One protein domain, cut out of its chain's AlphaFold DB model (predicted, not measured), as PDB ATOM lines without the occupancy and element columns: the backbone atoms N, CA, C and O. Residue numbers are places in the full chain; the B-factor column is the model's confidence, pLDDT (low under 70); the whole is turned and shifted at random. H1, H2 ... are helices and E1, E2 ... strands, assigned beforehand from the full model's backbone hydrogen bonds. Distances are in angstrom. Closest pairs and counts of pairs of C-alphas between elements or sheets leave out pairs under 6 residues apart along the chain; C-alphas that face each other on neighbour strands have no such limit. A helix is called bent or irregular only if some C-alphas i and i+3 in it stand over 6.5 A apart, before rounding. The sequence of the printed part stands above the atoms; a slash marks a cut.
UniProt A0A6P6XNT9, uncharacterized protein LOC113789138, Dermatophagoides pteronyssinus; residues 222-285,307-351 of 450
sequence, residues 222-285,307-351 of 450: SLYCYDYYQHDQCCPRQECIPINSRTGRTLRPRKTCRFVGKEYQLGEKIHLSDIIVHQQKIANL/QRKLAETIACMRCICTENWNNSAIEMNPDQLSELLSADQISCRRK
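AT A GLANCE: This is residues 222 to 285 and 307 to 351 of the 450 residues of the protein "uncharacterized protein LOC113789138" of Dermatophagoides pteronyssinus (UniProt A0A6P6XNT9). A long two-stranded hairpin, E1 and E2, makes one end of the domain, and helices H1 and H2 lie toward the other end. Between them are two small two-stranded sheets, E3 with E4 and E5 with E6, while the short H3 lies by E3 and H4 packs on H2; residues 280 to 285 of H1 stick out. The printed part has 109 residues with four named helices and six named strands, in the order E1 E2 E3 E4 H1 H2 E5 H3 H4 E6; each sheet is antiparallel, and the class is mixed, helices and strands. The whole is only just compact, close to loose, with a radius of gyration of the C-alphas of 15.2 A and spans of 44 by 35 by 20 A.

IN THESE COORDINATES: E1, residues 222 to 228, begins at C-alpha 222 (0.861, 54.822, 21.843) and is 19.1 A long. E2, residues 237 to 243, is 18.5 A long. E3 is residues 256 to 259 and E4 residues 262 to 265. H1, residues 274 to 285, is 16.8 A long and ends at C-alpha 285 (25.423, 21.471, 39.753). H2, residues 307 to 316, is 14.0 A long. E5 is residues 317 to 320. H3, residues 327 to 330, is only just irregular, its C-alphas 327 and 330 being 6.6 A apart. H4 is residues 334 to 340. E6, residues 348 to 350, ends at C-alpha 350 (17.557, 31.130, 9.738).

HOW THE PARTS SIT: The hairpin E1 and E2 is antiparallel at 151 degrees, with N 224 and O 241 2.9 A apart, within hydrogen-bond range. The closest C-alphas of E1 and E5, Tyr 228 and Ile 320, are 7.7 A apart. E5 and E6 are antiparallel, with N 318 and O 349 at 2.8 A. Residues 269 to 270 pair antiparallel with residues 319 to 320 of E5. The hairpin E3 and E4 has N 257 and O 264 at 2.9 A. The closest C-alphas of E3 and H3, Arg 258 and Asn 327, are 5.4 A apart. H2 and H4 touch at a steep tilt of 41 degrees, the same way, with C-alphas Leu 310 and Ser 338 closest at 6.6 A. H1 and H2 are near each other. In H1 and H2 every O i to N i+4 pair is within hydrogen-bond range; H4 has 1 of 3, with 3 of 4 O i to N i+3 pairs, and H3 is too short for such an i+4 pair.

THE WHOLE: The two C-alphas farthest apart, Arg 246 and Arg 308, are 45.8 A apart. Residues 286 to 306 are not printed, with 19.4 A between C-alphas 285 and 307. E2 to E3 is a long link of 12 residues. Mean pLDDT of the printed part is 75.6, with residues 228 to 236, 249 to 254, 328 to 336 and 338 to 346 under 70.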
ATOM      1  N   SER A 222      -0.237  55.108  22.769       73.50
ATOM      2  CA  SER A 222       0.861  54.822  21.843       73.50
ATOM      3  C   SER A 222       0.729  53.380  21.341       73.50
ATOM      4  O   SER A 222       0.190  52.521  22.038       73.50
ATOM      5  N   LEU A 223       1.200  53.095  20.130       78.62
ATOM      6  CA  LEU A 223       1.223  51.745  19.561       78.62
ATOM      7  C   LEU A 223       2.668  51.242  19.548       78.62
ATOM      8  O   LEU A 223       3.561  51.948  19.087       78.62
ATOM      9  N   TYR A 224       2.893  50.035  20.062       76.81
ATOM     10  CA  TYR A 224       4.154  49.314  19.915       76.81
ATOM     11  C   TYR A 224       3.978  48.270  18.823       76.81
ATOM     12  O   TYR A 224       3.185  47.343  18.983       76.81
ATOM     13  N   CYS A 225       4.694  48.440  17.721       79.12
ATOM     14  CA  CYS A 225       4.595  47.565  16.568       79.12
ATOM     15  C   CYS A 225       5.833  46.679  16.450       79.12
ATOM     16  O   CYS A 225       6.952  47.180  16.543       79.12
ATOM     17  N   TYR A 226       5.640  45.386  16.206       74.75
ATOM     18  CA  TYR A 226       6.719  44.454  15.899       74.75
ATOM     19  C   TYR A 226       6.400  43.627  14.661       74.75
ATOM     20  O   TYR A 226       5.245  43.377  14.318       74.75
ATOM     21  N   ASP A 227       7.467  43.185  14.012       76.31
ATOM     22  CA  ASP A 227       7.403  42.307  12.860       76.31
ATOM     23  C   ASP A 227       7.275  40.854  13.321       76.31
ATOM     24  O   ASP A 227       8.130  40.350  14.057       76.31
ATOM     25  N   TYR A 228       6.252  40.156  12.842       68.56
ATOM     26  CA  TYR A 228       6.116  38.708  12.985       68.56
ATOM     27  C   TYR A 228       5.904  38.059  11.616       68.56
ATOM     28  O   TYR A 228       5.414  38.682  10.677       68.56
ATOM     29  N   TYR A 229       6.315  36.803  11.482       61.84
ATOM     30  CA  TYR A 229       6.261  36.071  10.218       61.84
ATOM     31  C   TYR A 229       5.227  34.969  10.360       61.84
ATOM     32  O   TYR A 229       5.358  34.134  11.246       61.84
ATOM     33  N   GLN A 230       4.194  34.971   9.525       63.00
ATOM     34  CA  GLN A 230       3.244  33.865   9.469       63.00
ATOM     35  C   GLN A 230       3.827  32.741   8.596       63.00
ATOM     36  O   GLN A 230       4.576  33.023   7.658       63.00
ATOM     37  N   HIS A 231       3.497  31.480   8.901       48.81
ATOM     38  CA  HIS A 231       3.814  30.357   8.011       48.81
ATOM     39  C   HIS A 231       3.255  30.674   6.611       48.81
ATOM     40  O   HIS A 231       2.150  31.210   6.503       48.81
ATOM     41  N   ASP A 232       4.059  30.455   5.570       54.62
ATOM     42  CA  ASP A 232       3.741  30.789   4.174       54.62
ATOM     43  C   ASP A 232       3.561  32.284   3.837       54.62
ATOM     44  O   ASP A 232       2.878  32.633   2.871       54.62
ATOM     45  N   GLN A 233       4.193  33.202   4.576       58.88
ATOM     46  CA  GLN A 233       4.268  34.616   4.180       58.88
ATOM     47  C   GLN A 233       5.705  35.105   4.027       58.88
ATOM     48  O   GLN A 233       6.536  34.975   4.923       58.88
ATOM     49  N   CYS A 234       5.977  35.736   2.881       62.91
ATOM     50  CA  CYS A 234       7.277  36.339   2.595       62.91
ATOM     51  C   CYS A 234       7.649  37.459   3.553       62.91
ATOM     52  O   CYS A 234       8.799  37.601   3.977       62.91
ATOM     53  N   CYS A 235       6.677  38.336   3.772       67.69
ATOM     54  CA  CYS A 235       6.907  39.604   4.414       67.69
ATOM     55  C   CYS A 235       6.504  39.533   5.868       67.69
ATOM     56  O   CYS A 235       5.484  38.910   6.177       67.69
ATOM     57  N   PRO A 236       7.284  40.178   6.753       67.25
ATOM     58  CA  PRO A 236       6.820  40.364   8.107       67.25
ATOM     59  C   PRO A 236       5.481  41.081   8.048       67.25
ATOM     60  O   PRO A 236       5.322  42.090   7.357       67.25
ATOM     61  N   ARG A 237       4.513  40.551   8.779       75.06
ATOM     62  CA  ARG A 237       3.356  41.333   9.161       75.06
ATOM     63  C   ARG A 237       3.745  42.177  10.353       75.06
ATOM     64  O   ARG A 237       4.425  41.709  11.263       75.06
ATOM     65  N   GLN A 238       3.288  43.416  10.336       79.19
ATOM     66  CA  GLN A 238       3.429  44.294  11.475       79.19
ATOM     67  C   GLN A 238       2.222  44.081  12.390       79.19
ATOM     68  O   GLN A 238       1.077  44.282  11.982       79.19
ATOM     69  N   GLU A 239       2.469  43.638  13.617       78.94
ATOM     70  CA  GLU A 239       1.460  43.606  14.668       78.94
ATOM     71  C   GLU A 239       1.709  44.764  15.621       78.94
ATOM     72  O   GLU A 239       2.800  44.899  16.170       78.94
ATOM     73  N   CYS A 240       0.696  45.607  15.808       79.44
ATOM     74  CA  CYS A 240       0.758  46.744  16.713       79.44
ATOM     75  C   CYS A 240      -0.099  46.481  17.947       79.44
ATOM     76  O   CYS A 240      -1.313  46.297  17.853       79.44
ATOM     77  N   ILE A 241       0.531  46.505  19.116       79.56
ATOM     78  CA  ILE A 241      -0.135  46.358  20.404       79.56
ATOM     79  C   ILE A 241      -0.269  47.743  21.048       79.56
ATOM     80  O   ILE A 241       0.715  48.485  21.126       79.56
ATOM     81  N   PRO A 242      -1.461  48.119  21.546       77.50
ATOM     82  CA  PRO A 242      -1.625  49.364  22.278       77.50
ATOM     83  C   PRO A 242      -0.838  49.315  23.592       77.50
ATOM     84  O   PRO A 242      -0.999  48.398  24.408       77.50
ATOM     85  N   ILE A 243      -0.002  50.329  23.795       78.62
ATOM     86  CA  ILE A 243       0.770  50.562  25.012       78.62
ATOM     87  C   ILE A 243       0.262  51.819  25.715       78.62
ATOM     88  O   ILE A 243      -0.019  52.855  25.108       78.62
ATOM     89  N   ASN A 244       0.164  51.734  27.035       77.69
ATOM     90  CA  ASN A 244      -0.091  52.886  27.875       77.69
ATOM     91  C   ASN A 244       1.128  53.815  27.810       77.69
ATOM     92  O   ASN A 244       2.207  53.461  28.276       77.69
ATOM     93  N   SER A 245       0.949  55.009  27.254       78.00
ATOM     94  CA  SER A 245       2.013  55.996  27.032       78.00
ATOM     95  C   SER A 245       2.707  56.474  28.308       78.00
ATOM     96  O   SER A 245       3.854  56.900  28.243       78.00
ATOM     97  N   ARG A 246       2.061  56.371  29.479       76.88
ATOM     98  CA  ARG A 246       2.687  56.730  30.764       76.88
ATOM     99  C   ARG A 246       3.567  55.625  31.332       76.88
ATOM    100  O   ARG A 246       4.547  55.923  31.999       76.88
ATOM    101  N   THR A 247       3.198  54.362  31.129       79.25
ATOM    102  CA  THR A 247       3.896  53.222  31.754       79.25
ATOM    103  C   THR A 247       4.727  52.403  30.771       79.25
ATOM    104  O   THR A 247       5.492  51.544  31.202       79.25
ATOM    105  N   GLY A 248       4.543  52.613  29.465       75.12
ATOM    106  CA  GLY A 248       5.101  51.783  28.397       75.12
ATOM    107  C   GLY A 248       4.548  50.354  28.365       75.12
ATOM    108  O   GLY A 248       5.062  49.519  27.629       75.12
ATOM    109  N   ARG A 249       3.526  50.030  29.173       69.75
ATOM    110  CA  ARG A 249       2.999  48.661  29.297       69.75
ATOM    111  C   ARG A 249       1.869  48.409  28.303       69.75
ATOM    112  O   ARG A 249       1.008  49.266  28.115       69.75
ATOM    113  N   THR A 250       1.853  47.220  27.706       65.94
ATOM    114  CA  THR A 250       0.774  46.753  26.827       65.94
ATOM    115  C   THR A 250      -0.536  46.576  27.603       65.94
ATOM    116  O   THR A 250      -0.522  46.218  28.781       65.94
ATOM    117  N   LEU A 251      -1.674  46.847  26.955       68.44
ATOM    118  CA  LEU A 251      -3.008  46.729  27.571       68.44
ATOM    119  C   LEU A 251      -3.625  45.318  27.484       68.44
ATOM    120  O   LEU A 251      -4.612  45.048  28.163       68.44
ATOM    121  N   ARG A 252      -3.069  44.414  26.664       61.94
ATOM    122  CA  ARG A 252      -3.477  42.997  26.611       61.94
ATOM    123  C   ARG A 252      -2.816  42.197  27.746       61.94
ATOM    124  O   ARG A 252      -1.706  42.555  28.146       61.94
ATOM    125  N   PRO A 253      -3.443  41.110  28.250       58.22
ATOM    126  CA  PRO A 253      -2.777  40.192  29.172       58.22
ATOM    127  C   PRO A 253      -1.440  39.751  28.570       58.22
ATOM    128  O   PRO A 253      -1.376  39.348  27.409       58.22
ATOM    129  N   ARG A 254      -0.365  39.913  29.351       62.34
ATOM    130  CA  ARG A 254       1.018  39.666  28.933       62.34
ATOM    131  C   ARG A 254       1.198  38.191  28.580       62.34
ATOM    132  O   ARG A 254       1.516  37.389  29.451       62.34
ATOM    133  N   LYS A 255       1.030  37.829  27.309       74.81
ATOM    134  CA  LYS A 255       1.700  36.637  26.794       74.81
ATOM    135  C   LYS A 255       3.191  36.964  26.776       74.81
ATOM    136  O   LYS A 255       3.619  37.846  26.039       74.81
ATOM    137  N   THR A 256       3.949  36.322  27.651       86.44
ATOM    138  CA  THR A 256       5.410  36.333  27.624       86.44
ATOM    139  C   THR A 256       5.893  34.997  27.087       86.44
ATOM    140  O   THR A 256       5.280  33.947  27.310       86.44
ATOM    141  N   CYS A 257       7.000  35.042  26.358       87.69
ATOM    142  CA  CYS A 257       7.718  33.839  25.981       87.69
ATOM    143  C   CYS A 257       8.718  33.517  27.082       87.69
ATOM    144  O   CYS A 257       9.440  34.401  27.534       87.69
ATOM    145  N   ARG A 258       8.800  32.259  27.496       87.44
ATOM    146  CA  ARG A 258       9.847  31.769  28.383       87.44
ATOM    147  C   ARG A 258      10.860  30.993  27.556       87.44
ATOM    148  O   ARG A 258      10.495  30.115  26.775       87.44
ATOM    149  N   PHE A 259      12.133  31.324  27.718       85.88
ATOM    150  CA  PHE A 259      13.244  30.603  27.108       85.88
ATOM    151  C   PHE A 259      14.381  30.520  28.118       85.88
ATOM    152  O   PHE A 259      14.902  31.546  28.555       85.88
ATOM    153  N   VAL A 260      14.743  29.294  28.510       85.25
ATOM    154  CA  VAL A 260      15.877  29.026  29.409       85.25
ATOM    155  C   VAL A 260      15.766  29.821  30.727       85.25
ATOM    156  O   VAL A 260      16.692  30.484  31.191       85.25
ATOM    157  N   GLY A 261      14.564  29.829  31.308       84.44
ATOM    158  CA  GLY A 261      14.266  30.539  32.558       84.44
ATOM    159  C   GLY A 261      14.181  32.067  32.455       84.44
ATOM    160  O   GLY A 261      13.831  32.699  33.450       84.44
ATOM    161  N   LYS A 262      14.441  32.666  31.287       89.31
ATOM    162  CA  LYS A 262      14.212  34.095  31.030       89.31
ATOM    163  C   LYS A 262      12.853  34.324  30.383       89.31
ATOM    164  O   LYS A 262      12.401  33.510  29.579       89.31
ATOM    165  N   GLU A 263      12.226  35.442  30.723       89.69
ATOM    166  CA  GLU A 263      10.978  35.896  30.114       89.69
ATOM    167  C   GLU A 263      11.248  36.993  29.085       89.69
ATOM    168  O   GLU A 263      12.007  37.923  29.346       89.69
ATOM    169  N   TYR A 264      10.589  36.882  27.938       88.62
ATOM    170  CA  TYR A 264      10.677  37.784  26.800       88.62
ATOM    171  C   TYR A 264       9.294  38.363  26.505       88.62
ATOM    172  O   TYR A 264       8.281  37.655  26.573       88.62
ATOM    173  N   GLN A 265       9.236  39.650  26.175       87.69
ATOM    174  CA  GLN A 265       8.000  40.304  25.739       87.69
ATOM    175  C   GLN A 265       7.714  39.998  24.260       87.69
ATOM    176  O   GLN A 265       8.631  39.721  23.491       87.69
ATOM    177  N   LEU A 266       6.449  40.079  23.831       85.62
ATOM    178  CA  LEU A 266       6.092  39.934  22.411       85.62
ATOM    179  C   LEU A 266       6.894  40.909  21.530       85.62
ATOM    180  O   LEU A 266       7.040  42.088  21.854       85.62
ATOM    181  N   GLY A 267       7.433  40.394  20.428       82.56
ATOM    182  CA  GLY A 267       8.323  41.115  19.517       82.56
ATOM    183  C   GLY A 267       9.785  41.192  19.973       82.56
ATOM    184  O   GLY A 267      10.644  41.597  19.189       82.56
ATOM    185  N   GLU A 268      10.107  40.789  21.205       88.12
ATOM    186  CA  GLU A 268      11.480  40.792  21.706       88.12
ATOM    187  C   GLU A 268      12.311  39.676  21.062       88.12
ATOM    188  O   GLU A 268      11.832  38.569  20.793       88.12
ATOM    189  N   LYS A 269      13.588  39.965  20.798       89.75
ATOM    190  CA  LYS A 269      14.515  38.988  20.232       89.75
ATOM    191  C   LYS A 269      14.945  37.998  21.314       89.75
ATOM    192  O   LYS A 269      15.503  38.395  22.330       89.75
ATOM    193  N   ILE A 270      14.775  36.709  21.040       89.31
ATOM    194  CA  ILE A 270      15.176  35.646  21.962       89.31
ATOM    195  C   ILE A 270      16.669  35.355  21.785       89.31
ATOM    196  O   ILE A 270      17.148  35.109  20.670       89.31
ATOM    197  N   HIS A 271      17.418  35.404  22.886       90.25
ATOM    198  CA  HIS A 271      18.862  35.192  22.896       90.25
ATOM    199  C   HIS A 271      19.191  33.702  23.036       90.25
ATOM    200  O   HIS A 271      19.399  33.191  24.131       90.25
ATOM    201  N   LEU A 272      19.295  32.999  21.902       87.31
ATOM    202  CA  LEU A 272      19.573  31.555  21.873       87.31
ATOM    203  C   LEU A 272      20.889  31.148  22.559       87.31
ATOM    204  O   LEU A 272      21.010  30.015  23.010       87.31
ATOM    205  N   SER A 273      21.855  32.063  22.688       85.88
ATOM    206  CA  SER A 273      23.110  31.834  23.421       85.88
ATOM    207  C   SER A 273      22.906  31.495  24.899       85.88
ATOM    208  O   SER A 273      23.783  30.887  25.507       85.88
ATOM    209  N   ASP A 274      21.757  31.855  25.475       85.12
ATOM    210  CA  ASP A 274      21.444  31.579  26.877       85.12
ATOM    211  C   ASP A 274      21.401  30.079  27.192       85.12
ATOM    212  O   ASP A 274      21.650  29.689  28.333       85.12
ATOM    213  N   ILE A 275      21.168  29.226  26.187       82.94
ATOM    214  CA  ILE A 275      21.181  27.776  26.391       82.94
ATOM    215  C   ILE A 275      22.571  27.247  26.762       82.94
ATOM    216  O   ILE A 275      22.673  26.335  27.577       82.94
ATOM    217  N   ILE A 276      23.639  27.851  26.229       81.25
ATOM    218  CA  ILE A 276      25.021  27.444  26.524       81.25
ATOM    219  C   ILE A 276      25.327  27.731  27.997       81.25
ATOM    220  O   ILE A 276      25.838  26.875  28.713       81.25
ATOM    221  N   VAL A 277      24.943  28.920  28.469       82.19
ATOM    222  CA  VAL A 277      25.121  29.330  29.870       82.19
ATOM    223  C   VAL A 277      24.328  28.417  30.807       82.19
ATOM    224  O   VAL A 277      24.800  28.051  31.882       82.19
ATOM    225  N   HIS A 278      23.122  28.018  30.404       79.88
ATOM    226  CA  HIS A 278      22.284  27.136  31.207       79.88
ATOM    227  C   HIS A 278      22.822  25.708  31.296       79.88
ATOM    228  O   HIS A 278      22.835  25.147  32.387       79.88
ATOM    229  N   GLN A 279      23.333  25.151  30.195       78.06
ATOM    230  CA  GLN A 279      23.997  23.842  30.204       78.06
ATOM    231  C   GLN A 279      25.210  23.829  31.133       78.06
ATOM    232  O   GLN A 279      25.349  22.912  31.935       78.06
ATOM    233  N   GLN A 280      26.041  24.875  31.084       80.62
ATOM    234  CA  GLN A 280      27.185  25.018  31.991       80.62
ATOM    235  C   GLN A 280      26.741  25.067  33.457       80.62
ATOM    236  O   GLN A 280      27.357  24.446  34.315       80.62
ATOM    237  N   LYS A 281      25.631  25.756  33.752       82.25
ATOM    238  CA  LYS A 281      25.077  25.805  35.109       82.25
ATOM    239  C   LYS A 281      24.585  24.436  35.593       82.25
ATOM    240  O   LYS A 281      24.793  24.124  36.758       82.25
ATOM    241  N   ILE A 282      23.942  23.642  34.731       77.12
ATOM    242  CA  ILE A 282      23.490  22.281  35.074       77.12
ATOM    243  C   ILE A 282      24.694  21.360  35.310       77.12
ATOM    244  O   ILE A 282      24.715  20.659  36.315       77.12
ATOM    245  N   ALA A 283      25.709  21.407  34.441       76.56
ATOM    246  CA  ALA A 283      26.919  20.593  34.586       76.56
ATOM    247  C   ALA A 283      27.662  20.882  35.906       76.56
ATOM    248  O   ALA A 283      28.043  19.961  36.622       76.56
ATOM    249  N   ASN A 284      27.773  22.158  36.285       78.12
ATOM    250  CA  ASN A 284      28.413  22.550  37.543       78.12
ATOM    251  C   ASN A 284      27.598  22.154  38.790       78.12
ATOM    252  O   ASN A 284      28.161  22.066  39.876       78.12
ATOM    253  N   LEU A 285      26.280  21.951  38.660       73.62
ATOM    254  CA  LEU A 285      25.423  21.471  39.753       73.62
ATOM    255  C   LEU A 285      25.518  19.951  39.940       73.62
ATOM    256  O   LEU A 285      25.339  19.481  41.054       73.62
ATOM    257  N   GLN A 307      27.891  19.532  20.159       76.19
ATOM    258  CA  GLN A 307      28.142  20.916  20.564       76.19
ATOM    259  C   GLN A 307      28.340  21.824  19.351       76.19
ATOM    260  O   GLN A 307      27.821  22.942  19.316       76.19
ATOM    261  N   ARG A 308      29.015  21.330  18.311       76.12
ATOM    262  CA  ARG A 308      29.206  22.054  17.057       76.12
ATOM    263  C   ARG A 308      27.890  22.313  16.325       76.12
ATOM    264  O   ARG A 308      27.661  23.446  15.903       76.12
ATOM    265  N   LYS A 309      27.009  21.313  16.207       78.25
ATOM    266  CA  LYS A 309      25.682  21.465  15.578       78.25
ATOM    267  C   LYS A 309      24.779  22.425  16.360       78.25
ATOM    268  O   LYS A 309      24.049  23.229  15.772       78.25
ATOM    269  N   LEU A 310      24.846  22.382  17.691       80.31
ATOM    270  CA  LEU A 310      24.127  23.317  18.553       80.31
ATOM    271  C   LEU A 310      24.656  24.747  18.383       80.31
ATOM    272  O   LEU A 310      23.870  25.671  18.172       80.31
ATOM    273  N   ALA A 311      25.978  24.934  18.407       80.75
ATOM    274  CA  ALA A 311      26.608  26.230  18.178       80.75
ATOM    275  C   ALA A 311      26.255  26.803  16.794       80.75
ATOM    276  O   ALA A 311      25.958  27.993  16.686       80.75
ATOM    277  N   GLU A 312      26.216  25.963  15.753       79.06
ATOM    278  CA  GLU A 312      25.750  26.350  14.415       79.06
ATOM    279  C   GLU A 312      24.305  26.853  14.465       79.06
ATOM    280  O   GLU A 312      24.006  27.947  13.981       79.06
ATOM    281  N   THR A 313      23.416  26.080  15.090       81.25
ATOM    282  CA  THR A 313      21.991  26.403  15.188       81.25
ATOM    283  C   THR A 313      21.791  27.730  15.921       81.25
ATOM    284  O   THR A 313      21.082  28.606  15.434       81.25
ATOM    285  N   ILE A 314      22.484  27.942  17.041       84.94
ATOM    286  CA  ILE A 314      22.444  29.199  17.802       84.94
ATOM    287  C   ILE A 314      22.973  30.372  16.967       84.94
ATOM    288  O   ILE A 314      22.370  31.447  16.961       84.94
ATOM    289  N   ALA A 315      24.082  30.183  16.247       85.12
ATOM    290  CA  ALA A 315      24.684  31.236  15.434       85.12
ATOM    291  C   ALA A 315      23.812  31.612  14.228       85.12
ATOM    292  O   ALA A 315      23.788  32.780  13.811       85.12
ATOM    293  N   CYS A 316      23.122  30.627  13.649       84.00
ATOM    294  CA  CYS A 316      22.342  30.778  12.431       84.00
ATOM    295  C   CYS A 316      20.857  31.023  12.637       84.00
ATOM    296  O   CYS A 316      20.220  31.452  11.681       84.00
ATOM    297  N   MET A 317      20.292  30.818  13.820       85.19
ATOM    298  CA  MET A 317      18.870  31.053  14.058       85.19
ATOM    299  C   MET A 317      18.630  32.411  14.718       85.19
ATOM    300  O   MET A 317      19.352  32.863  15.607       85.19
ATOM    301  N   ARG A 318      17.581  33.093  14.264       85.75
ATOM    302  CA  ARG A 318      17.040  34.299  14.882       85.75
ATOM    303  C   ARG A 318      15.606  34.018  15.282       85.75
ATOM    304  O   ARG A 318      14.754  33.851  14.414       85.75
ATOM    305  N   CYS A 319      15.363  34.034  16.584       86.81
ATOM    306  CA  CYS A 319      14.041  33.862  17.157       86.81
ATOM    307  C   CYS A 319      13.502  35.186  17.700       86.81
ATOM    308  O   CYS A 319      14.261  36.023  18.204       86.81
ATOM    309  N   ILE A 320      12.199  35.379  17.562       87.81
ATOM    310  CA  ILE A 320      11.437  36.505  18.097       87.81
ATOM    311  C   ILE A 320      10.296  35.910  18.917       87.81
ATOM    312  O   ILE A 320       9.680  34.933  18.500       87.81
ATOM    313  N   CYS A 321      10.022  36.482  20.083       88.00
ATOM    314  CA  CYS A 321       8.873  36.091  20.881       88.00
ATOM    315  C   CYS A 321       7.578  36.458  20.142       88.00
ATOM    316  O   CYS A 321       7.317  37.634  19.892       88.00
ATOM    317  N   THR A 322       6.771  35.461  19.785       86.00
ATOM    318  CA  THR A 322       5.452  35.652  19.160       86.00
ATOM    319  C   THR A 322       4.370  34.989  20.006       86.00
ATOM    320  O   THR A 322       4.670  34.190  20.892       86.00
ATOM    321  N   GLU A 323       3.096  35.270  19.721       83.00
ATOM    322  CA  GLU A 323       1.984  34.631  20.440       83.00
ATOM    323  C   GLU A 323       1.945  33.102  20.289       83.00
ATOM    324  O   GLU A 323       1.352  32.427  21.131       83.00
ATOM    325  N   ASN A 324       2.581  32.571  19.242       80.69
ATOM    326  CA  ASN A 324       2.654  31.142  18.941       80.69
ATOM    327  C   ASN A 324       3.919  30.486  19.512       80.69
ATOM    328  O   ASN A 324       4.225  29.341  19.182       80.69
ATOM    329  N   TRP A 325       4.695  31.205  20.327       83.31
ATOM    330  CA  TRP A 325       5.868  30.640  20.978       83.31
ATOM    331  C   TRP A 325       5.467  29.526  21.948       83.31
ATOM    332  O   TRP A 325       4.720  29.740  22.904       83.31
ATOM    333  N   ASN A 326       5.997  28.326  21.721       78.62
ATOM    334  CA  ASN A 326       5.733  27.186  22.580       78.62
ATOM    335  C   ASN A 326       6.651  27.221  23.816       78.62
ATOM    336  O   ASN A 326       7.774  26.721  23.779       78.62
ATOM    337  N   ASN A 327       6.152  27.781  24.924       74.19
ATOM    338  CA  ASN A 327       6.862  27.841  26.213       74.19
ATOM    339  C   ASN A 327       7.284  26.457  26.746       74.19
ATOM    340  O   ASN A 327       8.272  26.354  27.465       74.19
ATOM    341  N   SER A 328       6.552  25.400  26.387       66.62
ATOM    342  CA  SER A 328       6.759  24.028  26.876       66.62
ATOM    343  C   SER A 328       7.941  23.307  26.223       66.62
ATOM    344  O   SER A 328       8.432  22.322  26.762       66.62
ATOM    345  N   ALA A 329       8.399  23.769  25.059       58.47
ATOM    346  CA  ALA A 329       9.357  23.020  24.254       58.47
ATOM    347  C   ALA A 329      10.807  23.098  24.774       58.47
ATOM    348  O   ALA A 329      11.659  22.356  24.309       58.47
ATOM    349  N   ILE A 330      11.122  24.001  25.710       61.25
ATOM    350  CA  ILE A 330      12.518  24.429  25.934       61.25
ATOM    351  C   ILE A 330      12.986  24.236  27.384       61.25
ATOM    352  O   ILE A 330      14.115  24.563  27.739       61.25
ATOM    353  N   GLU A 331      12.148  23.629  28.222       60.91
ATOM    354  CA  GLU A 331      12.592  23.092  29.516       60.91
ATOM    355  C   GLU A 331      13.251  21.704  29.372       60.91
ATOM    356  O   GLU A 331      13.754  21.161  30.351       60.91
ATOM    357  N   MET A 332      13.306  21.135  28.161       56.69
ATOM    358  CA  MET A 332      13.773  19.767  27.929       56.69
ATOM    359  C   MET A 332      14.939  19.706  26.939       56.69
ATOM    360  O   MET A 332      14.900  20.310  25.875       56.69
ATOM    361  N   ASN A 333      15.970  18.970  27.363       65.56
ATOM    362  CA  ASN A 333      17.112  18.408  26.637       65.56
ATOM    363  C   ASN A 333      17.662  19.201  25.413       65.56
ATOM    364  O   ASN A 333      17.003  19.280  24.375       65.56
ATOM    365  N   PRO A 334      18.925  19.676  25.459       62.41
ATOM    366  CA  PRO A 334      19.641  20.270  24.320       62.41
ATOM    367  C   PRO A 334      19.507  19.537  22.982       62.41
ATOM    368  O   PRO A 334      19.474  20.184  21.934       62.41
ATOM    369  N   ASP A 335      19.420  18.206  23.022       63.47
ATOM    370  CA  ASP A 335      19.299  17.368  21.831       63.47
ATOM    371  C   ASP A 335      18.002  17.669  21.049       63.47
ATOM    372  O   ASP A 335      18.011  17.688  19.815       63.47
ATOM    373  N   GLN A 336      16.913  18.021  21.745       69.69
ATOM    374  CA  GLN A 336      15.624  18.366  21.132       69.69
ATOM    375  C   GLN A 336      15.575  19.797  20.592       69.69
ATOM    376  O   GLN A 336      14.755  20.093  19.725       69.69
ATOM    377  N   LEU A 337      16.468  20.694  21.028       70.50
ATOM    378  CA  LEU A 337      16.471  22.080  20.549       70.50
ATOM    379  C   LEU A 337      16.755  22.157  19.045       70.50
ATOM    380  O   LEU A 337      16.150  22.962  18.338       70.50
ATOM    381  N   SER A 338      17.675  21.324  18.549       64.62
ATOM    382  CA  SER A 338      18.001  21.304  17.122       64.62
ATOM    383  C   SER A 338      16.803  20.878  16.272       64.62
ATOM    384  O   SER A 338      16.598  21.443  15.205       64.62
ATOM    385  N   GLU A 339      15.977  19.963  16.783       66.31
ATOM    386  CA  GLU A 339      14.763  19.474  16.131       66.31
ATOM    387  C   GLU A 339      13.635  20.517  16.207       66.31
ATOM    388  O   GLU A 339      13.052  20.890  15.188       66.31
ATOM    389  N   LEU A 340      13.434  21.112  17.384       66.06
ATOM    390  CA  LEU A 340      12.446  22.164  17.636       66.06
ATOM    391  C   LEU A 340      12.700  23.448  16.845       66.06
ATOM    392  O   LEU A 340      11.754  24.126  16.462       66.06
ATOM    393  N   LEU A 341      13.961  23.801  16.592       69.06
ATOM    394  CA  LEU A 341      14.313  24.973  15.786       69.06
ATOM    395  C   LEU A 341      14.324  24.682  14.278       69.06
ATOM    396  O   LEU A 341      14.432  25.621  13.489       69.06
ATOM    397  N   SER A 342      14.233  23.411  13.870       56.72
ATOM    398  CA  SER A 342      14.418  22.986  12.476       56.72
ATOM    399  C   SER A 342      13.137  22.833  11.653       56.72
ATOM    400  O   SER A 342      13.234  22.750  10.431       56.72
ATOM    401  N   ALA A 343      11.954  22.868  12.271       49.50
ATOM    402  CA  ALA A 343      10.681  22.697  11.574       49.50
ATOM    403  C   ALA A 343       9.694  23.818  11.936       49.50
ATOM    404  O   ALA A 343       9.225  23.898  13.068       49.50
ATOM    405  N   ASP A 344       9.411  24.695  10.970       50.66
ATOM    406  CA  ASP A 344       8.177  25.490  10.831       50.66
ATOM    407  C   ASP A 344       7.686  26.340  12.010       50.66
ATOM    408  O   ASP A 344       6.580  26.889  11.981       50.66
ATOM    409  N   GLN A 345       8.512  26.542  13.035       60.53
ATOM    410  CA  GLN A 345       8.176  27.433  14.130       60.53
ATOM    411  C   GLN A 345       8.183  28.873  13.620       60.53
ATOM    412  O   GLN A 345       9.231  29.487  13.444       60.53
ATOM    413  N   ILE A 346       6.975  29.412  13.458       61.19
ATOM    414  CA  ILE A 346       6.607  30.805  13.130       61.19
ATOM    415  C   ILE A 346       7.522  31.844  13.819       61.19
ATOM    416  O   ILE A 346       7.789  32.918  13.286       61.19
ATOM    417  N   SER A 347       8.046  31.514  15.001       81.25
ATOM    418  CA  SER A 347       8.864  32.396  15.834       81.25
ATOM    419  C   SER A 347      10.363  32.420  15.513       81.25
ATOM    420  O   SER A 347      11.060  33.328  15.967       81.25
ATOM    421  N   CYS A 348      10.895  31.445  14.774       81.88
ATOM    422  CA  CYS A 348      12.328  31.290  14.533       81.88
ATOM    423  C   CYS A 348      12.629  31.174  13.043       81.88
ATOM    424  O   CYS A 348      11.978  30.445  12.309       81.88
ATOM    425  N   ARG A 349      13.673  31.868  12.586       77.44
ATOM    426  CA  ARG A 349      14.128  31.783  11.195       77.44
ATOM    427  C   ARG A 349      15.634  31.729  11.095       77.44
ATOM    428  O   ARG A 349      16.340  32.344  11.898       77.44
ATOM    429  N   ARG A 350      16.132  31.080  10.047       77.25
ATOM    430  CA  ARG A 350      17.557  31.130   9.738       77.25
ATOM    431  C   ARG A 350      17.955  32.541   9.307       77.25
ATOM    432  O   ARG A 350      17.239  33.225   8.574       77.25
ATOM    433  N   LYS A 351      19.119  32.988   9.754       81.12
ATOM    434  CA  LYS A 351      19.735  34.246   9.364       81.12
ATOM    435  C   LYS A 351      20.065  34.184   7.873       81.12
ATOM    436  O   LYS A 351      20.862  33.358   7.430       81.12
TER     437      LYS A 351